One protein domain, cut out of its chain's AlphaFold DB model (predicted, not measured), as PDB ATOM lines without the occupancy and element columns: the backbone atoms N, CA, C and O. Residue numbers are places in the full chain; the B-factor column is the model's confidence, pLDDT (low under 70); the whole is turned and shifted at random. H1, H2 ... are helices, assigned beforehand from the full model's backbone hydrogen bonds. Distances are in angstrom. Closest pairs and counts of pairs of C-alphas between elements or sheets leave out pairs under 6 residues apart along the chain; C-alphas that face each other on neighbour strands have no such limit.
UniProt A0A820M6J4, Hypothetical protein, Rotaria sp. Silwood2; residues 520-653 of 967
ATOM      1  N   PHE A 520      -4.207 -18.437  44.223       88.81
ATOM      2  CA  PHE A 520      -5.030 -19.359  43.431       88.81
ATOM      3  C   PHE A 520      -4.659 -19.390  41.934       88.81
ATOM      4  O   PHE A 520      -4.451 -20.490  41.419       88.81
ATOM      5  N   PRO A 521      -4.471 -18.255  41.223       87.75
ATOM      6  CA  PRO A 521      -4.088 -18.293  39.808       87.75
ATOM      7  C   PRO A 521      -2.732 -18.969  39.568       87.75
ATOM      8  O   PRO A 521      -2.567 -19.717  38.608       87.75
ATOM      9  N   GLN A 522      -1.771 -18.755  40.470       89.94
ATOM     10  CA  GLN A 522      -0.428 -19.335  40.380       89.94
ATOM     11  C   GLN A 522      -0.435 -20.837  40.695       89.94
ATOM     12  O   GLN A 522       0.322 -21.593  40.084       89.94
ATOM     13  N   ILE A 523      -1.296 -21.276  41.621       91.00
ATOM     14  CA  ILE A 523      -1.531 -22.699  41.904       91.00
ATOM     15  C   ILE A 523      -2.098 -23.375  40.649       91.00
ATOM     16  O   ILE A 523      -1.583 -24.409  40.230       91.00
ATOM     17  N   ILE A 524      -3.103 -22.767  40.008       91.31
ATOM     18  CA  ILE A 524      -3.695 -23.281  38.764       91.31
ATOM     19  C   ILE A 524      -2.652 -23.377  37.649       91.31
ATOM     20  O   ILE A 524      -2.571 -24.409  36.983       91.31
ATOM     21  N   ASP A 525      -1.836 -22.342  37.446       91.31
ATOM     22  CA  ASP A 525      -0.771 -22.361  36.438       91.31
ATOM     23  C   ASP A 525       0.272 -23.461  36.744       91.31
ATOM     24  O   ASP A 525       0.635 -24.228  35.858       91.31
ATOM     25  N   SER A 526       0.659 -23.642  38.011       93.38
ATOM     26  CA  SER A 526       1.616 -24.685  38.413       93.38
ATOM     27  C   SER A 526       1.069 -26.108  38.232       93.38
ATOM     28  O   SER A 526       1.802 -27.013  37.825       93.38
ATOM     29  N   ILE A 527      -0.223 -26.322  38.511       93.75
ATOM     30  CA  ILE A 527      -0.897 -27.604  38.257       93.75
ATOM     31  C   ILE A 527      -1.004 -27.850  36.747       93.75
ATOM     32  O   ILE A 527      -0.699 -28.958  36.303       93.75
ATOM     33  N   ASN A 528      -1.369 -26.835  35.951       92.69
ATOM     34  CA  ASN A 528      -1.384 -26.927  34.486       92.69
ATOM     35  C   ASN A 528      -0.019 -27.375  33.948       92.69
ATOM     36  O   ASN A 528       0.040 -28.336  33.186       92.69
ATOM     37  N   ASP A 529       1.068 -26.730  34.379       92.56
ATOM     38  CA  ASP A 529       2.427 -27.056  33.935       92.56
ATOM     39  C   ASP A 529       2.811 -28.498  34.294       92.56
ATOM     40  O   ASP A 529       3.386 -29.230  33.483       92.56
ATOM     41  N   LYS A 530       2.462 -28.945  35.505       94.00
ATOM     42  CA  LYS A 530       2.762 -30.301  35.977       94.00
ATOM     43  C   LYS A 530       1.947 -31.366  35.235       94.00
ATOM     44  O   LYS A 530       2.502 -32.409  34.890       94.00
ATOM     45  N   LEU A 531       0.670 -31.101  34.954       93.50
ATOM     46  CA  LEU A 531      -0.196 -31.982  34.165       93.50
ATOM     47  C   LEU A 531       0.217 -32.025  32.695       93.50
ATOM     48  O   LEU A 531       0.229 -33.101  32.102       93.50
ATOM     49  N   GLN A 532       0.613 -30.889  32.117       92.94
ATOM     50  CA  GLN A 532       1.138 -30.833  30.757       92.94
ATOM     51  C   GLN A 532       2.435 -31.641  30.645       92.94
ATOM     52  O   GLN A 532       2.567 -32.470  29.750       92.94
ATOM     53  N   LYS A 533       3.344 -31.505  31.618       94.19
ATOM     54  CA  LYS A 533       4.550 -32.335  31.687       94.19
ATOM     55  C   LYS A 533       4.223 -33.826  31.818       94.19
ATOM     56  O   LYS A 533       4.840 -34.634  31.133       94.19
ATOM     57  N   LEU A 534       3.249 -34.198  32.655       94.31
ATOM     58  CA  LEU A 534       2.802 -35.590  32.783       94.31
ATOM     59  C   LEU A 534       2.230 -36.126  31.461       94.31
ATOM     60  O   LEU A 534       2.569 -37.237  31.056       94.31
ATOM     61  N   LYS A 535       1.395 -35.333  30.776       93.81
ATOM     62  CA  LYS A 535       0.861 -35.652  29.448       93.81
ATOM     63  C   LYS A 535       1.998 -35.918  28.461       93.81
ATOM     64  O   LYS A 535       1.998 -36.953  27.795       93.81
ATOM     65  N   ASP A 536       2.975 -35.018  28.394       93.31
ATOM     66  CA  ASP A 536       4.108 -35.138  27.477       93.31
ATOM     67  C   ASP A 536       4.974 -36.360  27.815       93.31
ATOM     68  O   ASP A 536       5.330 -37.117  26.911       93.31
ATOM     69  N   GLU A 537       5.246 -36.617  29.097       93.94
ATOM     70  CA  GLU A 537       5.941 -37.828  29.548       93.94
ATOM     71  C   GLU A 537       5.212 -39.099  29.090       93.94
ATOM     72  O   GLU A 537       5.835 -39.984  28.505       93.94
ATOM     73  N   LEU A 538       3.892 -39.186  29.286       93.00
ATOM     74  CA  LEU A 538       3.088 -40.341  28.873       93.00
ATOM     75  C   LEU A 538       3.068 -40.529  27.347       93.00
ATOM     76  O   LEU A 538       3.180 -41.654  26.855       93.00
ATOM     77  N   ILE A 539       2.964 -39.437  26.582       91.62
ATOM     78  CA  ILE A 539       2.960 -39.488  25.113       91.62
ATOM     79  C   ILE A 539       4.305 -39.972  24.570       91.62
ATOM     80  O   ILE A 539       4.311 -40.741  23.607       91.62
ATOM     81  N   HIS A 540       5.424 -39.581  25.177       92.56
ATOM     82  CA  HIS A 540       6.766 -39.921  24.694       92.56
ATOM     83  C   HIS A 540       7.352 -41.187  25.337       92.56
ATOM     84  O   HIS A 540       8.358 -41.692  24.852       92.56
ATOM     85  N   GLN A 541       6.710 -41.758  26.361       92.25
ATOM     86  CA  GLN A 541       7.195 -42.958  27.046       92.25
ATOM     87  C   GLN A 541       7.314 -44.160  26.096       92.25
ATOM     88  O   GLN A 541       6.307 -44.682  25.610       92.25
ATOM     89  N   GLU A 542       8.531 -44.633  25.841       92.75
ATOM     90  CA  GLU A 542       8.758 -45.881  25.108       92.75
ATOM     91  C   GLU A 542       8.488 -47.090  26.008       92.75
ATOM     92  O   GLU A 542       8.875 -47.102  27.180       92.75
ATOM     93  N   LEU A 543       7.819 -48.104  25.451       90.69
ATOM     94  CA  LEU A 543       7.458 -49.330  26.171       90.69
ATOM     95  C   LEU A 543       8.578 -50.376  26.145       90.69
ATOM     96  O   LEU A 543       8.730 -51.133  27.099       90.69
ATOM     97  N   ILE A 544       9.377 -50.403  25.076       90.50
ATOM     98  CA  ILE A 544      10.580 -51.235  24.975       90.50
ATOM     99  C   ILE A 544      11.793 -50.341  25.243       90.50
ATOM    100  O   ILE A 544      12.230 -49.601  24.371       90.50
ATOM    101  N   ASN A 545      12.320 -50.399  26.461       89.75
ATOM    102  CA  ASN A 545      13.410 -49.563  26.954       89.75
ATOM    103  C   ASN A 545      14.355 -50.398  27.845       89.75
ATOM    104  O   ASN A 545      14.163 -51.602  28.005       89.75
ATOM    105  N   GLU A 546      15.400 -49.792  28.412       84.69
ATOM    106  CA  GLU A 546      16.383 -50.521  29.233       84.69
ATOM    107  C   GLU A 546      15.775 -51.199  30.475       84.69
ATOM    108  O   GLU A 546      16.189 -52.300  30.836       84.69
ATOM    109  N   GLU A 547      14.747 -50.609  31.094       82.56
ATOM    110  CA  GLU A 547      14.062 -51.200  32.255       82.56
ATOM    111  C   GLU A 547      13.219 -52.413  31.851       82.56
ATOM    112  O   GLU A 547      13.150 -53.412  32.575       82.56
ATOM    113  N   THR A 548      12.613 -52.360  30.664       84.81
ATOM    114  CA  THR A 548      11.728 -53.416  30.168       84.81
ATOM    115  C   THR A 548      12.427 -54.505  29.355       84.81
ATOM    116  O   THR A 548      11.822 -55.546  29.082       84.81
ATOM    117  N   LYS A 549      13.712 -54.317  29.029       77.62
ATOM    118  CA  LYS A 549      14.616 -55.363  28.517       77.62
ATOM    119  C   LYS A 549      15.111 -56.322  29.603       77.62
ATOM    120  O   LYS A 549      15.578 -57.412  29.284       77.62
ATOM    121  N   GLY A 550      15.019 -55.923  30.872       64.38
ATOM    122  CA  GLY A 550      15.484 -56.702  32.015       64.38
ATOM    123  C   GLY A 550      14.545 -57.835  32.462       64.38
ATOM    124  O   GLY A 550      13.562 -58.198  31.811       64.38
ATOM    125  N   TYR A 551      14.855 -58.399  33.632       64.94
ATOM    126  CA  TYR A 551      14.071 -59.459  34.276       64.94
ATOM    127  C   TYR A 551      12.643 -59.007  34.632       64.94
ATOM    128  O   TYR A 551      12.386 -57.819  34.839       64.94
ATOM    129  N   SER A 552      11.727 -59.975  34.787       68.56
ATOM    130  CA  SER A 552      10.288 -59.744  35.020       68.56
ATOM    131  C   SER A 552       9.975 -58.703  36.093       68.56
ATOM    132  O   SER A 552       9.114 -57.865  35.878       68.56
ATOM    133  N   LYS A 553      10.717 -58.687  37.207       73.00
ATOM    134  CA  LYS A 553      10.487 -57.743  38.311       73.00
ATOM    135  C   LYS A 553      10.613 -56.267  37.905       73.00
ATOM    136  O   LYS A 553       9.786 -55.465  38.323       73.00
ATOM    137  N   HIS A 554      11.638 -55.906  37.128       76.06
ATOM    138  CA  HIS A 554      11.863 -54.509  36.721       76.06
ATOM    139  C   HIS A 554      10.829 -54.074  35.683       76.06
ATOM    140  O   HIS A 554      10.264 -52.990  35.776       76.06
ATOM    141  N   ARG A 555      10.521 -54.975  34.750       84.69
ATOM    142  CA  ARG A 555       9.507 -54.762  33.723       84.69
ATOM    143  C   ARG A 555       8.101 -54.607  34.309       84.69
ATOM    144  O   ARG A 555       7.385 -53.694  33.919       84.69
ATOM    145  N   ASP A 556       7.719 -55.457  35.260       81.69
ATOM    146  CA  ASP A 556       6.433 -55.355  35.963       81.69
ATOM    147  C   ASP A 556       6.336 -54.029  36.739       81.69
ATOM    148  O   ASP A 556       5.323 -53.337  36.663       81.69
ATOM    149  N   GLU A 557       7.401 -53.625  37.440       86.19
ATOM    150  CA  GLU A 557       7.423 -52.349  38.167       86.19
ATOM    151  C   GLU A 557       7.321 -51.139  37.224       86.19
ATOM    152  O   GLU A 557       6.590 -50.198  37.531       86.19
ATOM    153  N   PHE A 558       7.966 -51.180  36.053       92.50
ATOM    154  CA  PHE A 558       7.811 -50.147  35.024       92.50
ATOM    155  C   PHE A 558       6.341 -49.977  34.612       92.50
ATOM    156  O   PHE A 558       5.805 -48.867  34.663       92.50
ATOM    157  N   TYR A 559       5.656 -51.072  34.255       89.50
ATOM    158  CA  TYR A 559       4.243 -51.009  33.861       89.50
ATOM    159  C   TYR A 559       3.336 -50.589  35.021       89.50
ATOM    160  O   TYR A 559       2.397 -49.824  34.814       89.50
ATOM    161  N   ARG A 560       3.651 -50.978  36.259       88.81
ATOM    162  CA  ARG A 560       2.935 -50.501  37.449       88.81
ATOM    163  C   ARG A 560       3.074 -48.993  37.650       88.81
ATOM    164  O   ARG A 560       2.096 -48.323  37.981       88.81
ATOM    165  N   GLN A 561       4.272 -48.440  37.466       91.06
ATOM    166  CA  GLN A 561       4.492 -46.994  37.545       91.06
ATOM    167  C   GLN A 561       3.801 -46.251  36.404       91.06
ATOM    168  O   GLN A 561       3.224 -45.186  36.630       91.06
ATOM    169  N   LEU A 562       3.799 -46.828  35.202       92.06
ATOM    170  CA  LEU A 562       3.046 -46.298  34.072       92.06
ATOM    171  C   LEU A 562       1.542 -46.261  34.379       92.06
ATOM    172  O   LEU A 562       0.923 -45.214  34.195       92.06
ATOM    173  N   ASN A 563       0.977 -47.340  34.933       89.06
ATOM    174  CA  ASN A 563      -0.427 -47.402  35.350       89.06
ATOM    175  C   ASN A 563      -0.750 -46.297  36.370       89.06
ATOM    176  O   ASN A 563      -1.691 -45.534  36.171       89.06
ATOM    177  N   LYS A 564       0.100 -46.114  37.396       90.50
ATOM    178  CA  LYS A 564      -0.048 -45.026  38.384       90.50
ATOM    179  C   LYS A 564      -0.095 -43.641  37.733       90.50
ATOM    180  O   LYS A 564      -0.932 -42.826  38.113       90.50
ATOM    181  N   LYS A 565       0.772 -43.357  36.751       92.44
ATOM    182  CA  LYS A 565       0.766 -42.075  36.022       92.44
ATOM    183  C   LYS A 565      -0.552 -41.847  35.269       92.44
ATOM    184  O   LYS A 565      -1.078 -40.736  35.306       92.44
ATOM    185  N   PHE A 566      -1.106 -42.884  34.639       90.31
ATOM    186  CA  PHE A 566      -2.427 -42.818  34.005       90.31
ATOM    187  C   PHE A 566      -3.550 -42.592  35.024       90.31
ATOM    188  O   PHE A 566      -4.401 -41.735  34.801       90.31
ATOM    189  N   THR A 567      -3.520 -43.275  36.173       89.38
ATOM    190  CA  THR A 567      -4.486 -43.055  37.262       89.38
ATOM    191  C   THR A 567      -4.451 -41.616  37.778       89.38
ATOM    192  O   THR A 567      -5.503 -41.019  37.994       89.38
ATOM    193  N   ILE A 568      -3.261 -41.025  37.938       90.81
ATOM    194  CA  ILE A 568      -3.122 -39.618  38.344       90.81
ATOM    195  C   ILE A 568      -3.769 -38.689  37.308       90.81
ATOM    196  O   ILE A 568      -4.545 -37.810  37.681       90.81
ATOM    197  N   LEU A 569      -3.497 -38.901  36.013       90.31
ATOM    198  CA  LEU A 569      -4.099 -38.107  34.937       90.31
ATOM    199  C   LEU A 569      -5.631 -38.246  34.908       90.31
ATOM    200  O   LEU A 569      -6.328 -37.248  34.740       90.31
ATOM    201  N   HIS A 570      -6.154 -39.455  35.120       88.81
ATOM    202  CA  HIS A 570      -7.590 -39.710  35.208       88.81
ATOM    203  C   HIS A 570      -8.230 -38.969  36.388       88.81
ATOM    204  O   HIS A 570      -9.226 -38.263  36.225       88.81
ATOM    205  N   ASN A 571      -7.634 -39.085  37.574       89.31
ATOM    206  CA  ASN A 571      -8.148 -38.453  38.786       89.31
ATOM    207  C   ASN A 571      -8.087 -36.923  38.703       89.31
ATOM    208  O   ASN A 571      -8.948 -36.251  39.264       89.31
ATOM    209  N   ALA A 572      -7.140 -36.359  37.946       90.56
ATOM    210  CA  ALA A 572      -7.019 -34.916  37.752       90.56
ATOM    211  C   ALA A 572      -8.277 -34.261  37.145       90.56
ATOM    212  O   ALA A 572      -8.426 -33.044  37.250       90.56
ATOM    213  N   LYS A 573      -9.221 -35.030  36.576       88.31
ATOM    214  CA  LYS A 573     -10.516 -34.533  36.068       88.31
ATOM    215  C   LYS A 573     -11.271 -33.654  37.062       88.31
ATOM    216  O   LYS A 573     -11.951 -32.725  36.616       88.31
ATOM    217  N   VAL A 574     -11.121 -33.892  38.370       88.31
ATOM    218  CA  VAL A 574     -11.725 -33.066  39.436       88.31
ATOM    219  C   VAL A 574     -11.378 -31.582  39.279       88.31
ATOM    220  O   VAL A 574     -12.206 -30.701  39.530       88.31
ATOM    221  N   PHE A 575     -10.195 -31.290  38.733       89.56
ATOM    222  CA  PHE A 575      -9.726 -29.929  38.547       89.56
ATOM    223  C   PHE A 575     -10.439 -29.152  37.429       89.56
ATOM    224  O   PHE A 575     -10.328 -27.925  37.370       89.56
ATOM    225  N   SER A 576     -11.224 -29.814  36.572       85.31
ATOM    226  CA  SER A 576     -11.990 -29.152  35.499       85.31
ATOM    227  C   SER A 576     -12.948 -28.081  36.041       85.31
ATOM    228  O   SER A 576     -13.233 -27.096  35.364       85.31
ATOM    229  N   SER A 577     -13.405 -28.228  37.289       84.31
ATOM    230  CA  SER A 577     -14.292 -27.271  37.966       84.31
ATOM    231  C   SER A 577     -13.594 -25.991  38.473       84.31
ATOM    232  O   SER A 577     -14.262 -25.052  38.922       84.31
ATOM    233  N   TYR A 578     -12.262 -25.917  38.372       84.94
ATOM    234  CA  TYR A 578     -11.435 -24.812  38.880       84.94
ATOM    235  C   TYR A 578     -10.803 -23.958  37.767       84.94
ATOM    236  O   TYR A 578     -10.003 -23.075  38.060       84.94
ATOM    237  N   GLY A 579     -11.176 -24.176  36.498       80.25
ATOM    238  CA  GLY A 579     -10.701 -23.355  35.375       80.25
ATOM    239  C   GLY A 579      -9.288 -23.698  34.889       80.25
ATOM    240  O   GLY A 579      -8.580 -22.828  34.384       80.25
ATOM    241  N   ILE A 580      -8.870 -24.957  35.042       85.25
ATOM    242  CA  ILE A 580      -7.645 -25.495  34.435       85.25
ATOM    243  C   ILE A 580      -7.690 -25.330  32.905       85.25
ATOM    244  O   ILE A 580      -8.735 -25.510  32.281       85.25
ATOM    245  N   ARG A 581      -6.554 -24.952  32.298       85.88
ATOM    246  CA  ARG A 581      -6.453 -24.641  30.860       85.88
ATOM    247  C   ARG A 581      -6.291 -25.894  30.010       85.88
ATOM    248  O   ARG A 581      -6.735 -25.909  28.865       85.88
ATOM    249  N   ILE A 582      -5.620 -26.916  30.545       85.88
ATOM    250  CA  ILE A 582      -5.488 -28.202  29.864       85.88
ATOM    251  C   ILE A 582      -6.833 -28.937  29.895       85.88
ATOM    252  O   ILE A 582      -7.410 -29.163  30.957       85.88
ATOM    253  N   ASP A 583      -7.334 -29.327  28.725       88.81
ATOM    254  CA  ASP A 583      -8.475 -30.238  28.642       88.81
ATOM    255  C   ASP A 583      -8.001 -31.641  29.035       88.81
ATOM    256  O   ASP A 583      -7.375 -32.352  28.244       88.81
ATOM    257  N   ILE A 584      -8.273 -32.016  30.285       89.56
ATOM    258  CA  ILE A 584      -7.829 -33.282  30.875       89.56
ATOM    259  C   ILE A 584      -8.445 -34.475  30.138       89.56
ATOM    260  O   ILE A 584      -7.760 -35.473  29.927       89.56
ATOM    261  N   ASN A 585      -9.690 -34.360  29.665       86.94
ATOM    262  CA  ASN A 585     -10.339 -35.427  28.903       86.94
ATOM    263  C   ASN A 585      -9.667 -35.608  27.533       86.94
ATOM    264  O   ASN A 585      -9.432 -36.736  27.096       86.94
ATOM    265  N   SER A 586      -9.316 -34.507  26.855       88.94
ATOM    266  CA  SER A 586      -8.537 -34.578  25.609       88.94
ATOM    267  C   SER A 586      -7.139 -35.147  25.855       88.94
ATOM    268  O   SER A 586      -6.695 -36.024  25.116       88.94
ATOM    269  N   ALA A 587      -6.457 -34.701  26.915       89.19
ATOM    270  CA  ALA A 587      -5.126 -35.175  27.283       89.19
ATOM    271  C   ALA A 587      -5.107 -36.685  27.564       89.19
ATOM    272  O   ALA A 587      -4.290 -37.404  26.995       89.19
ATOM    273  N   GLU A 588      -6.039 -37.180  28.378       88.75
ATOM    274  CA  GLU A 588      -6.193 -38.604  28.683       88.75
ATOM    275  C   GLU A 588      -6.459 -39.427  27.416       88.75
ATOM    276  O   GLU A 588      -5.845 -40.479  27.219       88.75
ATOM    277  N   LYS A 589      -7.310 -38.927  26.512       87.06
ATOM    278  CA  LYS A 589      -7.600 -39.579  25.230       87.06
ATOM    279  C   LYS A 589      -6.373 -39.638  24.318       87.06
ATOM    280  O   LYS A 589      -6.126 -40.668  23.692       87.06
ATOM    281  N   GLU A 590      -5.598 -38.561  24.239       89.44
ATOM    282  CA  GLU A 590      -4.345 -38.511  23.474       89.44
ATOM    283  C   GLU A 590      -3.293 -39.476  24.040       89.44
ATOM    284  O   GLU A 590      -2.719 -40.264  23.282       89.44
ATOM    285  N   CYS A 591      -3.081 -39.473  25.362       89.69
ATOM    286  CA  CYS A 591      -2.167 -40.395  26.038       89.69
ATOM    287  C   CYS A 591      -2.591 -41.855  25.833       89.69
ATOM    288  O   CYS A 591      -1.759 -42.691  25.482       89.69
ATOM    289  N   SER A 592      -3.885 -42.154  25.978       85.75
ATOM    290  CA  SER A 592      -4.433 -43.502  25.785       85.75
ATOM    291  C   SER A 592      -4.257 -43.984  24.347       85.75
ATOM    292  O   SER A 592      -3.820 -45.109  24.122       85.75
ATOM    293  N   LYS A 593      -4.502 -43.115  23.358       85.31
ATOM    294  CA  LYS A 593      -4.290 -43.437  21.941       85.31
ATOM    295  C   LYS A 593      -2.811 -43.666  21.612       85.31
ATOM    296  O   LYS A 593      -2.493 -44.566  20.838       85.31
ATOM    297  N   SER A 594      -1.902 -42.874  22.189       88.94
ATOM    298  CA  SER A 594      -0.453 -43.085  22.046       88.94
ATOM    299  C   SER A 594      -0.028 -44.437  22.627       88.94
ATOM    300  O   SER A 594       0.680 -45.200  21.965       88.94
ATOM    301  N   LEU A 595      -0.512 -44.776  23.826       88.56
ATOM    302  CA  LEU A 595      -0.260 -46.069  24.462       88.56
ATOM    303  C   LEU A 595      -0.797 -47.233  23.619       88.56
ATOM    304  O   LEU A 595      -0.075 -48.198  23.378       88.56
ATOM    305  N   GLU A 596      -2.033 -47.120  23.127       82.00
ATOM    306  CA  GLU A 596      -2.672 -48.125  22.274       82.00
ATOM    307  C   GLU A 596      -1.847 -48.400  21.010       82.00
ATOM    308  O   GLU A 596      -1.614 -49.559  20.667       82.00
ATOM    309  N   LEU A 597      -1.359 -47.357  20.329       83.50
ATOM    310  CA  LEU A 597      -0.516 -47.508  19.139       83.50
ATOM    311  C   LEU A 597       0.795 -48.241  19.452       83.50
ATOM    312  O   LEU A 597       1.201 -49.119  18.690       83.50
ATOM    313  N   LYS A 598       1.439 -47.918  20.578       88.62
ATOM    314  CA  LYS A 598       2.695 -48.560  20.996       88.62
ATOM    315  C   LYS A 598       2.492 -50.024  21.384       88.62
ATOM    316  O   LYS A 598       3.310 -50.866  21.023       88.62
ATOM    317  N   ILE A 599       1.391 -50.348  22.060       84.56
ATOM    318  CA  ILE A 599       1.042 -51.736  22.390       84.56
ATOM    319  C   ILE A 599       0.691 -52.534  21.139       84.56
ATOM    320  O   ILE A 599       1.166 -53.659  20.992       84.56
ATOM    321  N   LYS A 600      -0.057 -51.948  20.199       80.44
ATOM    322  CA  LYS A 600      -0.319 -52.577  18.899       80.44
ATOM    323  C   LYS A 600       0.967 -52.863  18.133       80.44
ATOM    324  O   LYS A 600       1.061 -53.923  17.532       80.44
ATOM    325  N   ALA A 601       1.966 -51.979  18.189       84.88
ATOM    326  CA  ALA A 601       3.265 -52.235  17.569       84.88
ATOM    327  C   ALA A 601       3.969 -53.458  18.184       84.88
ATOM    328  O   ALA A 601       4.402 -54.337  17.443       84.88
ATOM    329  N   ILE A 602       4.011 -53.566  19.522       85.19
ATOM    330  CA  ILE A 602       4.556 -54.750  20.216       85.19
ATOM    331  C   ILE A 602       3.788 -56.011  19.806       85.19
ATOM    332  O   ILE A 602       4.401 -57.032  19.497       85.19
ATOM    333  N   TYR A 603       2.456 -55.935  19.766       77.75
ATOM    334  CA  TYR A 603       1.601 -57.043  19.353       77.75
ATOM    335  C   TYR A 603       1.884 -57.490  17.915       77.75
ATOM    336  O   TYR A 603       2.101 -58.675  17.676       77.75
ATOM    337  N   SER A 604       1.947 -56.555  16.965       79.56
ATOM    338  CA  SER A 604       2.254 -56.861  15.566       79.56
ATOM    339  C   SER A 604       3.627 -57.514  15.410       79.56
ATOM    340  O   SER A 604       3.750 -58.449  14.624       79.56
ATOM    341  N   SER A 605       4.633 -57.098  16.190       83.19
ATOM    342  CA  SER A 605       5.938 -57.772  16.210       83.19
ATOM    343  C   SER A 605       5.829 -59.218  16.702       83.19
ATOM    344  O   SER A 605       6.383 -60.117  16.075       83.19
ATOM    345  N   VAL A 606       5.085 -59.470  17.785       78.19
ATOM    346  CA  VAL A 606       4.832 -60.833  18.291       78.19
ATOM    347  C   VAL A 606       4.099 -61.681  17.245       78.19
ATOM    348  O   VAL A 606       4.498 -62.817  16.996       78.19
ATOM    349  N   GLU A 607       3.069 -61.137  16.595       71.94
ATOM    350  CA  GLU A 607       2.291 -61.830  15.562       71.94
ATOM    351  C   GLU A 607       3.141 -62.178  14.328       71.94
ATOM    352  O   GLU A 607       3.007 -63.266  13.767       71.94
ATOM    353  N   GLU A 608       4.043 -61.286  13.911       80.06
ATOM    354  CA  GLU A 608       4.980 -61.535  12.810       80.06
ATOM    355  C   GLU A 608       5.947 -62.678  13.138       80.06
ATOM    356  O   GLU A 608       6.147 -63.572  12.311       80.06
ATOM    357  N   PHE A 609       6.482 -62.715  14.364       75.88
ATOM    358  CA  PHE A 609       7.285 -63.847  14.825       75.88
ATOM    359  C   PHE A 609       6.469 -65.141  14.851       75.88
ATOM    360  O   PHE A 609       6.954 -66.154  14.361       75.88
ATOM    361  N   ILE A 610       5.219 -65.121  15.336       68.44
ATOM    362  CA  ILE A 610       4.300 -66.280  15.307       68.44
ATOM    363  C   ILE A 610       4.083 -66.783  13.880       68.44
ATOM    364  O   ILE A 610       4.176 -67.984  13.635       68.44
ATOM    365  N   LYS A 611       3.864 -65.890  12.913       71.19
ATOM    366  CA  LYS A 611       3.738 -66.278  11.500       71.19
ATOM    367  C   LYS A 611       5.016 -66.925  10.968       71.19
ATOM    368  O   LYS A 611       4.914 -67.913  10.245       71.19
ATOM    369  N   LYS A 612       6.195 -66.424  11.356       71.38
ATOM    370  CA  LYS A 612       7.483 -67.057  11.032       71.38
ATOM    371  C   LYS A 612       7.637 -68.435  11.680       71.38
ATOM    372  O   LYS A 612       8.014 -69.364  10.982       71.38
ATOM    373  N   PHE A 613       7.276 -68.594  12.958       64.19
ATOM    374  CA  PHE A 613       7.308 -69.885  13.667       64.19
ATOM    375  C   PHE A 613       6.477 -70.968  12.965       64.19
ATOM    376  O   PHE A 613       6.825 -72.142  13.012       64.19
ATOM    377  N   VAL A 614       5.369 -70.586  12.324       61.94
ATOM    378  CA  VAL A 614       4.498 -71.515  11.585       61.94
ATOM    379  C   VAL A 614       5.088 -71.901  10.217       61.94
ATOM    380  O   VAL A 614       4.708 -72.927   9.660       61.94
ATOM    381  N   GLN A 615       5.994 -71.092   9.657       63.62
ATOM    382  CA  GLN A 615       6.537 -71.270   8.304       63.62
ATOM    383  C   GLN A 615       7.958 -71.856   8.270       63.62
ATOM    384  O   GLN A 615       8.269 -72.573   7.322       63.62
ATOM    385  N   ASP A 616       8.797 -71.578   9.271       56.34
ATOM    386  CA  ASP A 616      10.203 -71.996   9.342       56.34
ATOM    387  C   ASP A 616      10.481 -72.799  10.624       56.34
ATOM    388  O   ASP A 616      10.037 -72.434  11.711       56.34
ATOM    389  N   THR A 617      11.241 -73.893  10.505       52.38
ATOM    390  CA  THR A 617      11.527 -74.817  11.624       52.38
ATOM    391  C   THR A 617      12.724 -74.404  12.489       52.38
ATOM    392  O   THR A 617      12.881 -74.936  13.587       52.38
ATOM    393  N   GLU A 618      13.535 -73.425  12.066       56.28
ATOM    394  CA  GLU A 618      14.713 -72.958  12.810       56.28
ATOM    395  C   GLU A 618      14.793 -71.422  12.851       56.28
ATOM    396  O   GLU A 618      14.938 -70.765  11.823       56.28
ATOM    397  N   LEU A 619      14.736 -70.835  14.053       59.50
ATOM    398  CA  LEU A 619      14.993 -69.405  14.269       59.50
ATOM    399  C   LEU A 619      16.444 -69.150  14.666       59.50
ATOM    400  O   LEU A 619      17.053 -69.908  15.427       59.50
ATOM    401  N   SER A 620      16.967 -67.994  14.259       71.25
ATOM    402  CA  SER A 620      18.222 -67.496  14.813       71.25
ATOM    403  C   SER A 620      18.060 -67.103  16.290       71.25
ATOM    404  O   SER A 620      17.009 -66.629  16.729       71.25
ATOM    405  N   LYS A 621      19.142 -67.220  17.072       66.25
ATOM    406  CA  LYS A 621      19.168 -66.784  18.481       66.25
ATOM    407  C   LYS A 621      18.717 -65.324  18.656       66.25
ATOM    408  O   LYS A 621      17.997 -65.012  19.596       66.25
ATOM    409  N   SER A 622      19.089 -64.446  17.723       71.88
ATOM    410  CA  SER A 622      18.679 -63.037  17.725       71.88
ATOM    411  C   SER A 622      17.176 -62.833  17.538       71.88
ATOM    412  O   SER A 622      16.601 -61.932  18.146       71.88
ATOM    413  N   GLU A 623      16.524 -63.653  16.712       73.62
ATOM    414  CA  GLU A 623      15.074 -63.578  16.517       73.62
ATOM    415  C   GLU A 623      14.327 -64.094  17.745       73.62
ATOM    416  O   GLU A 623      13.340 -63.487  18.156       73.62
ATOM    417  N   TYR A 624      14.842 -65.146  18.385       66.50
ATOM    418  CA  TYR A 624      14.294 -65.670  19.633       66.50
ATOM    419  C   TYR A 624      14.383 -64.659  20.786       66.50
ATOM    420  O   TYR A 624      13.395 -64.426  21.487       66.50
ATOM    421  N   ASP A 625      15.540 -64.017  20.964       70.69
ATOM    422  CA  ASP A 625      15.728 -62.988  21.992       70.69
ATOM    423  C   ASP A 625      14.785 -61.793  21.754       70.69
ATOM    424  O   ASP A 625      14.182 -61.273  22.697       70.69
ATOM    425  N   SER A 626      14.582 -61.406  20.488       79.81
ATOM    426  CA  SER A 626      13.635 -60.353  20.109       79.81
ATOM    427  C   SER A 626      12.181 -60.753  20.377       79.81
ATOM    428  O   SER A 626      11.432 -59.980  20.977       79.81
ATOM    429  N   PHE A 627      11.777 -61.970  20.010       79.88
ATOM    430  CA  PHE A 627      10.444 -62.487  20.308       79.88
ATOM    431  C   PHE A 627      10.173 -62.493  21.817       79.88
ATOM    432  O   PHE A 627       9.171 -61.937  22.269       79.88
ATOM    433  N   ASN A 628      11.097 -63.051  22.607       74.75
ATOM    434  CA  ASN A 628      10.976 -63.094  24.060       74.75
ATOM    435  C   ASN A 628      10.854 -61.698  24.666       74.75
ATOM    436  O   ASN A 628      10.063 -61.509  25.588       74.75
ATOM    437  N   LEU A 629      11.616 -60.720  24.172       82.81
ATOM    438  CA  LEU A 629      11.530 -59.343  24.644       82.81
ATOM    439  C   LEU A 629      10.117 -58.770  24.455       82.81
ATOM    440  O   LEU A 629       9.533 -58.260  25.414       82.81
ATOM    441  N   HIS A 630       9.557 -58.880  23.249       85.00
ATOM    442  CA  HIS A 630       8.239 -58.326  22.926       85.00
ATOM    443  C   HIS A 630       7.110 -59.088  23.633       85.00
ATOM    444  O   HIS A 630       6.227 -58.474  24.231       85.00
ATOM    445  N   TYR A 631       7.180 -60.421  23.652       78.25
ATOM    446  CA  TYR A 631       6.182 -61.272  24.295       78.25
ATOM    447  C   TYR A 631       6.126 -61.059  25.814       78.25
ATOM    448  O   TYR A 631       5.055 -60.855  26.383       78.25
ATOM    449  N   ASN A 632       7.280 -61.013  26.485       78.19
ATOM    450  CA  ASN A 632       7.328 -60.778  27.929       78.19
ATOM    451  C   ASN A 632       6.853 -59.368  28.313       78.19
ATOM    452  O   ASN A 632       6.254 -59.191  29.373       78.19
ATOM    453  N   ASN A 633       7.098 -58.370  27.458       86.06
ATOM    454  CA  ASN A 633       6.547 -57.025  27.622       86.06
ATOM    455  C   ASN A 633       5.028 -57.002  27.515       86.06
ATOM    456  O   ASN A 633       4.371 -56.411  28.367       86.06
ATOM    457  N   MET A 634       4.473 -57.708  26.533       81.31
ATOM    458  CA  MET A 634       3.031 -57.861  26.378       81.31
ATOM    459  C   MET A 634       2.387 -58.530  27.607       81.31
ATOM    460  O   MET A 634       1.354 -58.062  28.084       81.31
ATOM    461  N   LEU A 635       3.012 -59.573  28.170       74.31
ATOM    462  CA  LEU A 635       2.522 -60.234  29.388       74.31
ATOM    463  C   LEU A 635       2.551 -59.314  30.616       74.31
ATOM    464  O   LEU A 635       1.563 -59.234  31.345       74.31
ATOM    465  N   SER A 636       3.663 -58.614  30.848       79.94
ATOM    466  CA  SER A 636       3.786 -57.677  31.974       79.94
ATOM    467  C   SER A 636       2.832 -56.489  31.842       79.94
ATOM    468  O   SER A 636       2.246 -56.067  32.835       79.94
ATOM    469  N   PHE A 637       2.605 -56.001  30.617       83.81
ATOM    470  CA  PHE A 637       1.576 -55.003  30.339       83.81
ATOM    471  C   PHE A 637       0.184 -55.521  30.722       83.81
ATOM    472  O   PHE A 637      -0.494 -54.875  31.516       83.81
ATOM    473  N   LYS A 638      -0.217 -56.711  30.239       76.50
ATOM    474  CA  LYS A 638      -1.515 -57.336  30.576       76.50
ATOM    475  C   LYS A 638      -1.698 -57.495  32.087       76.50
ATOM    476  O   LYS A 638      -2.805 -57.353  32.592       76.50
ATOM    477  N   LYS A 639      -0.615 -57.815  32.796       79.69
ATOM    478  CA  LYS A 639      -0.621 -58.054  34.238       79.69
ATOM    479  C   LYS A 639      -0.804 -56.778  35.064       79.69
ATOM    480  O   LYS A 639      -1.527 -56.819  36.050       79.69
ATOM    481  N   GLU A 640      -0.111 -55.691  34.724       85.12
ATOM    482  CA  GLU A 640       0.014 -54.521  35.615       85.12
ATOM    483  C   GLU A 640      -0.802 -53.294  35.150       85.12
ATOM    484  O   GLU A 640      -1.020 -52.374  35.939       85.12
ATOM    485  N   MET A 641      -1.261 -53.249  33.891       78.94
ATOM    486  CA  MET A 641      -2.013 -52.113  33.334       78.94
ATOM    487  C   MET A 641      -3.526 -52.346  33.398       78.94
ATOM    488  O   MET A 641      -4.158 -52.726  32.415       78.94
ATOM    489  N   GLU A 642      -4.120 -52.058  34.555       69.31
ATOM    490  CA  GLU A 642      -5.573 -52.142  34.775       69.31
ATOM    491  C   GLU A 642      -6.350 -51.066  33.994       69.31
ATOM    492  O   GLU A 642      -7.404 -51.345  33.427       69.31
ATOM    493  N   PHE A 643      -5.802 -49.848  33.890       54.78
ATOM    494  CA  PHE A 643      -6.453 -48.703  33.237       54.78
ATOM    495  C   PHE A 643      -6.703 -48.910  31.728       54.78
ATOM    496  O   PHE A 643      -7.640 -48.352  31.157       54.78
ATOM    497  N   ALA A 644      -5.886 -49.733  31.064       49.81
ATOM    498  CA  ALA A 644      -6.014 -50.018  29.634       49.81
ATOM    499  C   ALA A 644      -7.125 -51.035  29.307       49.81
ATOM    500  O   ALA A 644      -7.509 -51.151  28.144       49.81
ATOM    501  N   ALA A 645      -7.637 -51.762  30.307       41.03
ATOM    502  CA  ALA A 645      -8.621 -52.826  30.118       41.03
ATOM    503  C   ALA A 645     -10.077 -52.322  30.080       41.03
ATOM    504  O   ALA A 645     -10.951 -53.038  29.596       41.03
ATOM    505  N   THR A 646     -10.357 -51.111  30.577       43.03
ATOM    506  CA  THR A 646     -11.737 -50.666  30.841       43.03
ATOM    507  C   THR A 646     -12.344 -49.691  29.830       43.03
ATOM    508  O   THR A 646     -13.565 -49.680  29.734       43.03
ATOM    509  N   ASP A 647     -11.566 -48.917  29.057       39.94
ATOM    510  CA  ASP A 647     -12.148 -47.829  28.231       39.94
ATOM    511  C   ASP A 647     -11.742 -47.782  26.749       39.94
ATOM    512  O   ASP A 647     -12.284 -46.987  25.982       39.94
ATOM    513  N   ASN A 648     -10.845 -48.647  26.279       38.03
ATOM    514  CA  ASN A 648     -10.552 -48.761  24.850       38.03
ATOM    515  C   ASN A 648     -10.414 -50.232  24.484       38.03
ATOM    516  O   ASN A 648      -9.756 -50.968  25.203       38.03
ATOM    517  N   ASN A 649     -11.020 -50.626  23.363       40.25
ATOM    518  CA  ASN A 649     -11.038 -51.946  22.714       40.25
ATOM    519  C   ASN A 649      -9.649 -52.587  22.445       40.25
ATOM    520  O   ASN A 649      -9.403 -53.118  21.360       40.25
ATOM    521  N   ILE A 650      -8.710 -52.566  23.388       44.44
ATOM    522  CA  ILE A 650      -7.509 -53.384  23.344       44.44
ATOM    523  C   ILE A 650      -7.955 -54.768  23.795       44.44
ATOM    524  O   ILE A 650      -7.905 -55.117  24.970       44.44
ATOM    525  N   LYS A 651      -8.449 -55.556  22.839       42.44
ATOM    526  CA  LYS A 651      -8.722 -56.978  23.029       42.44
ATOM    527  C   LYS A 651      -7.403 -57.728  23.255       42.44
ATOM    528  O   LYS A 651      -6.912 -58.419  22.371       42.44
ATOM    529  N   VAL A 652      -6.811 -57.592  24.440       42.50
ATOM    530  CA  VAL A 652      -5.704 -58.456  24.892       42.50
ATOM    531  C   VAL A 652      -6.221 -59.882  25.165       42.50
ATOM    532  O   VAL A 652      -5.446 -60.834  25.253       42.50
ATOM    533  N   ASP A 653      -7.541 -60.044  25.259       41.28
ATOM    534  CA  ASP A 653      -8.216 -61.326  25.472       41.28
ATOM    535  C   ASP A 653      -8.250 -62.222  24.224       41.28
ATOM    536  O   ASP A 653      -8.433 -63.426  24.353       41.28
TER     537      ASP A 653
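Overview. This is residues 520 to 653 of the 967 residues of the protein "Hypothetical protein" of Rotaria sp. Silwood2 (UniProt A0A820M6J4). Look first along H3, the longest helix: with H2 it makes the middle of a loose, staggered rod, H1 packing toward one end and H4 toward the other, an up-and-down bundle in which each helix runs against the one before. The printed part has 134 residues, with four named helices in the order H1 to H4 and no named strand: all helix. The radius of gyration of the C-alphas is 17.9 A; the spans are 66 by 27 by 20 A.

Arrangement. Start at H3, residues 584 to 615; it touches H4, residues 621 to 640, closest at C-alphas 602 and 630, 5.8 A, at a steep tilt of 39 degrees. H2, residues 552 to 578, touches H3 closest at C-alphas 573 and 584, 6.0 A. H1, residues 520 to 540, touches H3 closest at C-alphas 539 and 591, 5.3 A, and is apart from H4. Every O i to N i+4 pair is within hydrogen-bond range in H1, H3 and H4, and 17 of 23 in H2.

Along the chain. Find C-alpha 584 at (-7.829, -33.282, 30.875); H3 runs 46.5 A to C-alpha 615 at (6.537, -71.270, 8.304).

Size, cuts and confidence. The printed part has no cut; the link H1 to H2 is long. Look for pLDDT under 70 in 25 residues, among them 642 to 653.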